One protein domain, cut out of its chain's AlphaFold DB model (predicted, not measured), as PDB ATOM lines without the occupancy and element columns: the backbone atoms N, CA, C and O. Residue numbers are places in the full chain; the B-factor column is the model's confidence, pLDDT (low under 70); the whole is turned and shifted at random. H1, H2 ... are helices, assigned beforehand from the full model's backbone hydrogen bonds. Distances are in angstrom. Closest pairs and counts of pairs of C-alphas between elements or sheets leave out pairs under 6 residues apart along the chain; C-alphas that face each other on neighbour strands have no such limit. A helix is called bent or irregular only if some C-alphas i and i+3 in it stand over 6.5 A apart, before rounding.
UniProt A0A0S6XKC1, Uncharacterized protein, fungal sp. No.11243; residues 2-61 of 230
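What this domain is: This is residues 2 to 61 of the 230 residues of an uncharacterized protein of fungal sp. No.11243 (UniProt A0A0S6XKC1). Three helices make a loose U: H1 and H3 are its two long arms, running opposite ways with a shallow tilt between them, and H2 crosses one end as its base. The arms meet along part of their lengths, while H2 makes a corner with H3. The printed part has 60 residues with three named helices, in the order H1, H2, H3, and no named strand; the class is all helix. It is only just loose, close to compact, with a radius of gyration of the C-alphas of 12.9 A, and its spans of 38 by 27 by 15 A make it only just flat.

How they stand to each other: Begin with H1, residues 2 to 20, whose residues 10 to 17 alone touch residues 52 to 59 of H3, residues 43 to 60. Their closest C-alphas, those of Phe 17 and Gly 52, are 6.1 A apart, and the helices run opposite ways at a shallow tilt of 23 degrees. Next comes H2, residues 29 to 41, which is only just apart from H1, with the closest C-alphas 8.5 A apart. H2 and H3 touch only at the corner by their link, and only just, with 3 pairs of C-alphas within 8 A; the closest are those of Thr 39 and Asn 45, at 6.5 A. Their steep tilt of 69 degrees is only just short of about perpendicular. In H1 and H2 every O i to N i+4 pair is within hydrogen-bond range; in H3 9 of 14 are.

Where its parts are: Find C-alpha 2 at (117.743, -3.453, 76.598); from there H1 runs 27.6 A to C-alpha 20. H2 starts at C-alpha 29, at (129.780, -14.821, 44.990), and is 18.2 A long. H3 runs 25.5 A from C-alpha 43 to C-alpha 60, at (128.323, -16.666, 69.249). It is irregular, with C-alphas 44 and 47 7.3 A apart, and has a kink of 33 degrees near residue 54.

The domain as a whole: The two C-alphas farthest apart, those of Ala 2 and Glu 30, are 38.7 A apart. The printed part has no cut; the link from H1 to H2 is short and that from H2 to H3 is tight. The mean pLDDT of the printed part is 79.1; look for values under 70 at residues 2 to 11 and 58 to 59.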
ATOM      1  N   ALA A   2     116.290  -3.180  76.654       43.50
ATOM      2  CA  ALA A   2     117.743  -3.453  76.598       43.50
ATOM      3  C   ALA A   2     118.185  -4.492  75.536       43.50
ATOM      4  O   ALA A   2     119.169  -4.277  74.833       43.50
ATOM      5  N   ARG A   3     117.425  -5.584  75.348       45.78
ATOM      6  CA  ARG A   3     117.753  -6.641  74.362       45.78
ATOM      7  C   ARG A   3     117.715  -6.157  72.902       45.78
ATOM      8  O   ARG A   3     118.504  -6.614  72.085       45.78
ATOM      9  N   MET A   4     116.842  -5.196  72.589       44.38
ATOM     10  CA  MET A   4     116.694  -4.643  71.236       44.38
ATOM     11  C   MET A   4     117.866  -3.718  70.871       44.38
ATOM     12  O   MET A   4     118.400  -3.810  69.771       44.38
ATOM     13  N   HIS A   5     118.331  -2.892  71.816       55.62
ATOM     14  CA  HIS A   5     119.510  -2.040  71.621       55.62
ATOM     15  C   HIS A   5     120.793  -2.853  71.420       55.62
ATOM     16  O   HIS A   5     121.594  -2.532  70.542       55.62
ATOM     17  N   GLN A   6     120.972  -3.929  72.193       59.06
ATOM     18  CA  GLN A   6     122.123  -4.814  72.026       59.06
ATOM     19  C   GLN A   6     122.086  -5.533  70.668       59.06
ATOM     20  O   GLN A   6     123.103  -5.600  69.992       59.06
ATOM     21  N   SER A   7     120.911  -5.988  70.216       61.84
ATOM     22  CA  SER A   7     120.742  -6.626  68.902       61.84
ATOM     23  C   SER A   7     121.094  -5.694  67.728       61.84
ATOM     24  O   SER A   7     121.810  -6.110  66.821       61.84
ATOM     25  N   VAL A   8     120.689  -4.417  67.772       67.31
ATOM     26  CA  VAL A   8     121.033  -3.421  66.735       67.31
ATOM     27  C   VAL A   8     122.532  -3.110  66.725       67.31
ATOM     28  O   VAL A   8     123.161  -3.108  65.666       67.31
ATOM     29  N   LYS A   9     123.129  -2.895  67.904       68.31
ATOM     30  CA  LYS A   9     124.577  -2.670  68.046       68.31
ATOM     31  C   LYS A   9     125.381  -3.856  67.506       68.31
ATOM     32  O   LYS A   9     126.392  -3.660  66.838       68.31
ATOM     33  N   ASN A  10     124.897  -5.065  67.760       66.94
ATOM     34  CA  ASN A  10     125.464  -6.301  67.249       66.94
ATOM     35  C   ASN A  10     125.343  -6.365  65.710       66.94
ATOM     36  O   ASN A  10     126.351  -6.525  65.024       66.94
ATOM     37  N   GLY A  11     124.158  -6.148  65.133       68.00
ATOM     38  CA  GLY A  11     123.969  -6.176  63.673       68.00
ATOM     39  C   GLY A  11     124.911  -5.233  62.910       68.00
ATOM     40  O   GLY A  11     125.516  -5.624  61.911       68.00
ATOM     41  N   LEU A  12     125.127  -4.021  63.435       75.25
ATOM     42  CA  LEU A  12     126.066  -3.051  62.861       75.25
ATOM     43  C   LEU A  12     127.524  -3.536  62.888       75.25
ATOM     44  O   LEU A  12     128.278  -3.267  61.951       75.25
ATOM     45  N   ARG A  13     127.930  -4.260  63.939       76.38
ATOM     46  CA  ARG A  13     129.290  -4.805  64.078       76.38
ATOM     47  C   ARG A  13     129.565  -5.932  63.085       76.38
ATOM     48  O   ARG A  13     130.601  -5.882  62.426       76.38
ATOM     49  N   ILE A  14     128.636  -6.880  62.923       77.31
ATOM     50  CA  ILE A  14     128.760  -7.961  61.925       77.31
ATOM     51  C   ILE A  14     128.865  -7.368  60.522       77.31
ATOM     52  O   ILE A  14     129.770  -7.713  59.766       77.31
ATOM     53  N   PHE A  15     127.973  -6.438  60.179       80.38
ATOM     54  CA  PHE A  15     127.965  -5.834  58.851       80.38
ATOM     55  C   PHE A  15     129.254  -5.050  58.564       80.38
ATOM     56  O   PHE A  15     129.822  -5.149  57.477       80.38
ATOM     57  N   SER A  16     129.764  -4.321  59.562       80.19
ATOM     58  CA  SER A  16     131.047  -3.618  59.454       80.19
ATOM     59  C   SER A  16     132.213  -4.588  59.248       80.19
ATOM     60  O   SER A  16     133.097  -4.311  58.443       80.19
ATOM     61  N   PHE A  17     132.201  -5.744  59.919       83.06
ATOM     62  CA  PHE A  17     133.225  -6.775  59.748       83.06
ATOM     63  C   PHE A  17     133.189  -7.412  58.355       83.06
ATOM     64  O   PHE A  17     134.226  -7.500  57.703       83.06
ATOM     65  N   LEU A  18     132.005  -7.747  57.836       83.69
ATOM     66  CA  LEU A  18     131.845  -8.257  56.466       83.69
ATOM     67  C   LEU A  18     132.298  -7.238  55.409       83.69
ATOM     68  O   LEU A  18     132.912  -7.596  54.405       83.69
ATOM     69  N   LYS A  19     132.064  -5.944  55.653       83.62
ATOM     70  CA  LYS A  19     132.585  -4.879  54.791       83.62
ATOM     71  C   LYS A  19     134.114  -4.827  54.809       83.62
ATOM     72  O   LYS A  19     134.716  -4.675  53.753       83.62
ATOM     73  N   MET A  20     134.736  -4.993  55.978       82.19
ATOM     74  CA  MET A  20     136.199  -5.054  56.109       82.19
ATOM     75  C   MET A  20     136.804  -6.293  55.438       82.19
ATOM     76  O   MET A  20     137.906  -6.209  54.912       82.19
ATOM     77  N   LEU A  21     136.082  -7.415  55.400       84.06
ATOM     78  CA  LEU A  21     136.486  -8.621  54.668       84.06
ATOM     79  C   LEU A  21     136.289  -8.511  53.146       84.06
ATOM     80  O   LEU A  21     136.630  -9.440  52.417       84.06
ATOM     81  N   GLY A  22     135.734  -7.397  52.659       81.56
ATOM     82  CA  GLY A  22     135.479  -7.180  51.238       81.56
ATOM     83  C   GLY A  22     134.341  -8.035  50.681       81.56
ATOM     84  O   GLY A  22     134.320  -8.275  49.477       81.56
ATOM     85  N   THR A  23     133.418  -8.498  51.533       81.38
ATOM     86  CA  THR A  23     132.291  -9.365  51.143       81.38
ATOM     87  C   THR A  23     130.936  -8.653  51.178       81.38
ATOM     88  O   THR A  23     129.982  -9.111  50.554       81.38
ATOM     89  N   ALA A  24     130.815  -7.521  51.882       81.19
ATOM     90  CA  ALA A  24     129.544  -6.802  51.982       81.19
ATOM     91  C   ALA A  24     129.216  -5.991  50.715       81.19
ATOM     92  O   ALA A  24     130.034  -5.204  50.244       81.19
ATOM     93  N   GLY A  25     127.972  -6.109  50.232       76.00
ATOM     94  CA  GLY A  25     127.455  -5.320  49.106       76.00
ATOM     95  C   GLY A  25     127.897  -5.808  47.722       76.00
ATOM     96  O   GLY A  25     127.756  -5.065  46.755       76.00
ATOM     97  N   ILE A  26     128.426  -7.031  47.632       81.12
ATOM     98  CA  ILE A  26     128.818  -7.682  46.379       81.12
ATOM     99  C   ILE A  26     127.753  -8.721  46.019       81.12
ATOM    100  O   ILE A  26     127.432  -9.580  46.834       81.12
ATOM    101  N   ASN A  27     127.202  -8.626  44.807       78.81
ATOM    102  CA  ASN A  27     126.185  -9.564  44.308       78.81
ATOM    103  C   ASN A  27     126.796 -10.814  43.649       78.81
ATOM    104  O   ASN A  27     126.085 -11.786  43.418       78.81
ATOM    105  N   ASP A  28     128.089 -10.767  43.322       89.25
ATOM    106  CA  ASP A  28     128.850 -11.867  42.729       89.25
ATOM    107  C   ASP A  28     129.603 -12.655  43.815       89.25
ATOM    108  O   ASP A  28     130.502 -12.141  44.488       89.25
ATOM    109  N   GLU A  29     129.221 -13.920  43.984       84.62
ATOM    110  CA  GLU A  29     129.780 -14.821  44.990       84.62
ATOM    111  C   GLU A  29     131.262 -15.139  44.750       84.62
ATOM    112  O   GLU A  29     132.029 -15.235  45.714       84.62
ATOM    113  N   GLU A  30     131.699 -15.264  43.492       87.44
ATOM    114  CA  GLU A  30     133.103 -15.557  43.189       87.44
ATOM    115  C   GLU A  30     133.984 -14.355  43.512       87.44
ATOM    116  O   GLU A  30     135.017 -14.496  44.171       87.44
ATOM    117  N   GLN A  31     133.520 -13.156  43.159       85.88
ATOM    118  CA  GLN A  31     134.208 -11.916  43.494       85.88
ATOM    119  C   GLN A  31     134.305 -11.701  45.013       85.88
ATOM    120  O   GLN A  31     135.355 -11.292  45.521       85.88
ATOM    121  N   ALA A  32     133.234 -11.987  45.759       85.12
ATOM    122  CA  ALA A  32     133.241 -11.898  47.217       85.12
ATOM    123  C   ALA A  32     134.230 -12.898  47.843       85.12
ATOM    124  O   ALA A  32     134.981 -12.541  48.755       85.12
ATOM    125  N   ARG A  33     134.274 -14.130  47.327       86.62
ATOM    126  CA  ARG A  33     135.199 -15.182  47.768       86.62
ATOM    127  C   ARG A  33     136.660 -14.803  47.515       86.62
ATOM    128  O   ARG A  33     137.488 -14.941  48.415       86.62
ATOM    129  N   ASP A  34     136.977 -14.272  46.341       89.62
ATOM    130  CA  ASP A  34     138.338 -13.848  45.999       89.62
ATOM    131  C   ASP A  34     138.813 -12.679  46.871       89.62
ATOM    132  O   ASP A  34     139.959 -12.658  47.336       89.62
ATOM    133  N   ASN A  35     137.927 -11.718  47.150       87.81
ATOM    134  CA  ASN A  35     138.213 -10.609  48.058       87.81
ATOM    135  C   ASN A  35     138.461 -11.086  49.491       87.81
ATOM    136  O   ASN A  35     139.408 -10.619  50.131       87.81
ATOM    137  N   LEU A  36     137.661 -12.043  49.969       88.25
ATOM    138  CA  LEU A  36     137.858 -12.665  51.272       88.25
ATOM    139  C   LEU A  36     139.234 -13.331  51.353       88.25
ATOM    140  O   LEU A  36     140.003 -13.026  52.264       88.25
ATOM    141  N   TYR A  37     139.577 -14.193  50.392       89.25
ATOM    142  CA  TYR A  37     140.866 -14.889  50.397       89.25
ATOM    143  C   TYR A  37     142.046 -13.926  50.310       89.25
ATOM    144  O   TYR A  37     143.030 -14.108  51.027       89.25
ATOM    145  N   ARG A  38     141.953 -12.877  49.484       90.19
ATOM    146  CA  ARG A  38     142.988 -11.839  49.407       90.19
ATOM    147  C   ARG A  38     143.174 -11.143  50.755       90.19
ATOM    148  O   ARG A  38     144.301 -10.983  51.207       90.19
ATOM    149  N   THR A  39     142.073 -10.776  51.405       88.12
ATOM    150  CA  THR A  39     142.091 -10.055  52.684       88.12
ATOM    151  C   THR A  39     142.633 -10.922  53.818       88.12
ATOM    152  O   THR A  39     143.443 -10.448  54.609       88.12
ATOM    153  N   VAL A  40     142.224 -12.194  53.886       88.50
ATOM    154  CA  VAL A  40     142.627 -13.145  54.937       88.50
ATOM    155  C   VAL A  40     144.093 -13.561  54.811       88.50
ATOM    156  O   VAL A  40     144.772 -13.718  55.827       88.50
ATOM    157  N   ASN A  41     144.590 -13.729  53.585       90.38
ATOM    158  CA  ASN A  41     145.965 -14.168  53.349       90.38
ATOM    159  C   ASN A  41     146.996 -13.035  53.438       90.38
ATOM    160  O   ASN A  41     148.186 -13.326  53.542       90.38
ATOM    161  N   ASP A  42     146.570 -11.771  53.427       91.25
ATOM    162  CA  ASP A  42     147.458 -10.625  53.618       91.25
ATOM    163  C   ASP A  42     147.876 -10.494  55.101       91.25
ATOM    164  O   ASP A  42     147.039 -10.212  55.970       91.25
ATOM    165  N   PRO A  43     149.175 -10.657  55.430       90.88
ATOM    166  CA  PRO A  43     149.663 -10.524  56.797       90.88
ATOM    167  C   PRO A  43     149.371  -9.160  57.435       90.88
ATOM    168  O   PRO A  43     149.222  -9.099  58.657       90.88
ATOM    169  N   ALA A  44     149.251  -8.087  56.641       90.69
ATOM    170  CA  ALA A  44     148.944  -6.745  57.138       90.69
ATOM    171  C   ALA A  44     147.547  -6.663  57.780       90.69
ATOM    172  O   ALA A  44     147.333  -5.885  58.711       90.69
ATOM    173  N   ASN A  45     146.617  -7.524  57.354       87.88
ATOM    174  CA  ASN A  45     145.240  -7.543  57.846       87.88
ATOM    175  C   ASN A  45     145.047  -8.417  59.092       87.88
ATOM    176  O   ASN A  45     143.984  -8.358  59.713       87.88
ATOM    177  N   ARG A  46     146.055  -9.197  59.514       86.56
ATOM    178  CA  ARG A  46     145.931 -10.153  60.634       86.56
ATOM    179  C   ARG A  46     145.406  -9.521  61.919       86.56
ATOM    180  O   ARG A  46     144.493 -10.068  62.530       86.56
ATOM    181  N   ASN A  47     145.936  -8.362  62.309       88.19
ATOM    182  CA  ASN A  47     145.512  -7.679  63.536       88.19
ATOM    183  C   ASN A  47     144.072  -7.158  63.440       88.19
ATOM    184  O   ASN A  47     143.315  -7.257  64.405       88.19
ATOM    185  N   MET A  48     143.680  -6.641  62.271       87.94
ATOM    186  CA  MET A  48     142.310  -6.190  62.018       87.94
ATOM    187  C   MET A  48     141.337  -7.371  62.078       87.94
ATOM    188  O   MET A  48     140.305  -7.274  62.738       87.94
ATOM    189  N   ILE A  49     141.677  -8.492  61.437       86.56
ATOM    190  CA  ILE A  49     140.856  -9.705  61.421       86.56
ATOM    191  C   ILE A  49     140.723 -10.280  62.831       86.56
ATOM    192  O   ILE A  49     139.604 -10.515  63.275       86.56
ATOM    193  N   ALA A  50     141.831 -10.443  63.560       86.00
ATOM    194  CA  ALA A  50     141.811 -10.929  64.939       86.00
ATOM    195  C   ALA A  50     140.939 -10.041  65.841       86.00
ATOM    196  O   ALA A  50     140.100 -10.542  66.584       86.00
ATOM    197  N   THR A  51     141.075  -8.716  65.717       86.88
ATOM    198  CA  THR A  51     140.243  -7.750  66.450       86.88
ATOM    199  C   THR A  51     138.767  -7.859  66.067       86.88
ATOM    200  O   THR A  51     137.897  -7.839  66.936       86.88
ATOM    201  N   GLY A  52     138.468  -7.982  64.773       84.31
ATOM    202  CA  GLY A  52     137.107  -8.118  64.266       84.31
ATOM    203  C   GLY A  52     136.432  -9.400  64.745       84.31
ATOM    204  O   GLY A  52     135.305  -9.331  65.229       84.31
ATOM    205  N   ILE A  53     137.141 -10.534  64.696       83.69
ATOM    206  CA  ILE A  53     136.702 -11.823  65.252       83.69
ATOM    207  C   ILE A  53     136.423 -11.685  66.749       83.69
ATOM    208  O   ILE A  53     135.355 -12.083  67.209       83.69
ATOM    209  N   GLU A  54     137.339 -11.073  67.503       83.62
ATOM    210  CA  GLU A  54     137.166 -10.893  68.944       83.62
ATOM    211  C   GLU A  54     135.922 -10.066  69.276       83.62
ATOM    212  O   GLU A  54     135.143 -10.420  70.158       83.62
ATOM    213  N   GLN A  55     135.669  -9.003  68.513       80.38
ATOM    214  CA  GLN A  55     134.465  -8.187  68.661       80.38
ATOM    215  C   GLN A  55     133.174  -8.936  68.304       80.38
ATOM    216  O   GLN A  55     132.108  -8.538  68.780       80.38
ATOM    217  N   GLN A  56     133.257 -10.001  67.498       75.06
ATOM    218  CA  GLN A  56     132.127 -10.886  67.215       75.06
ATOM    219  C   GLN A  56     131.949 -11.990  68.263       75.06
ATOM    220  O   GLN A  56     130.928 -12.671  68.236       75.06
ATOM    221  N   ARG A  57     132.885 -12.186  69.202       75.69
ATOM    222  CA  ARG A  57     132.820 -13.294  70.169       75.69
ATOM    223  C   ARG A  57     131.503 -13.300  70.947       75.69
ATOM    224  O   ARG A  57     130.841 -14.328  70.991       75.69
ATOM    225  N   GLU A  58     131.061 -12.144  71.442       68.75
ATOM    226  CA  GLU A  58     129.781 -11.985  72.161       68.75
ATOM    227  C   GLU A  58     128.533 -12.305  71.312       68.75
ATOM    228  O   GLU A  58     127.423 -12.334  71.830       68.75
ATOM    229  N   HIS A  59     128.655 -12.517  69.999       69.62
ATOM    230  CA  HIS A  59     127.530 -12.929  69.156       69.62
ATOM    231  C   HIS A  59     127.284 -14.432  69.213       69.62
ATOM    232  O   HIS A  59     126.134 -14.869  69.195       69.62
ATOM    233  N   PHE A  60     128.362 -15.206  69.286       70.88
ATOM    234  CA  PHE A  60     128.323 -16.666  69.249       70.88
ATOM    235  C   PHE A  60     128.489 -17.270  70.645       70.88
ATOM    236  O   PHE A  60     127.925 -18.320  70.937       70.88
ATOM    237  N   ASP A  61     129.198 -16.568  71.524       73.69
ATOM    238  CA  ASP A  61     129.418 -16.945  72.910       73.69
ATOM    239  C   ASP A  61     128.476 -16.142  73.815       73.69
ATOM    240  O   ASP A  61     128.779 -15.035  74.257       73.69
TER     241      ASP A  61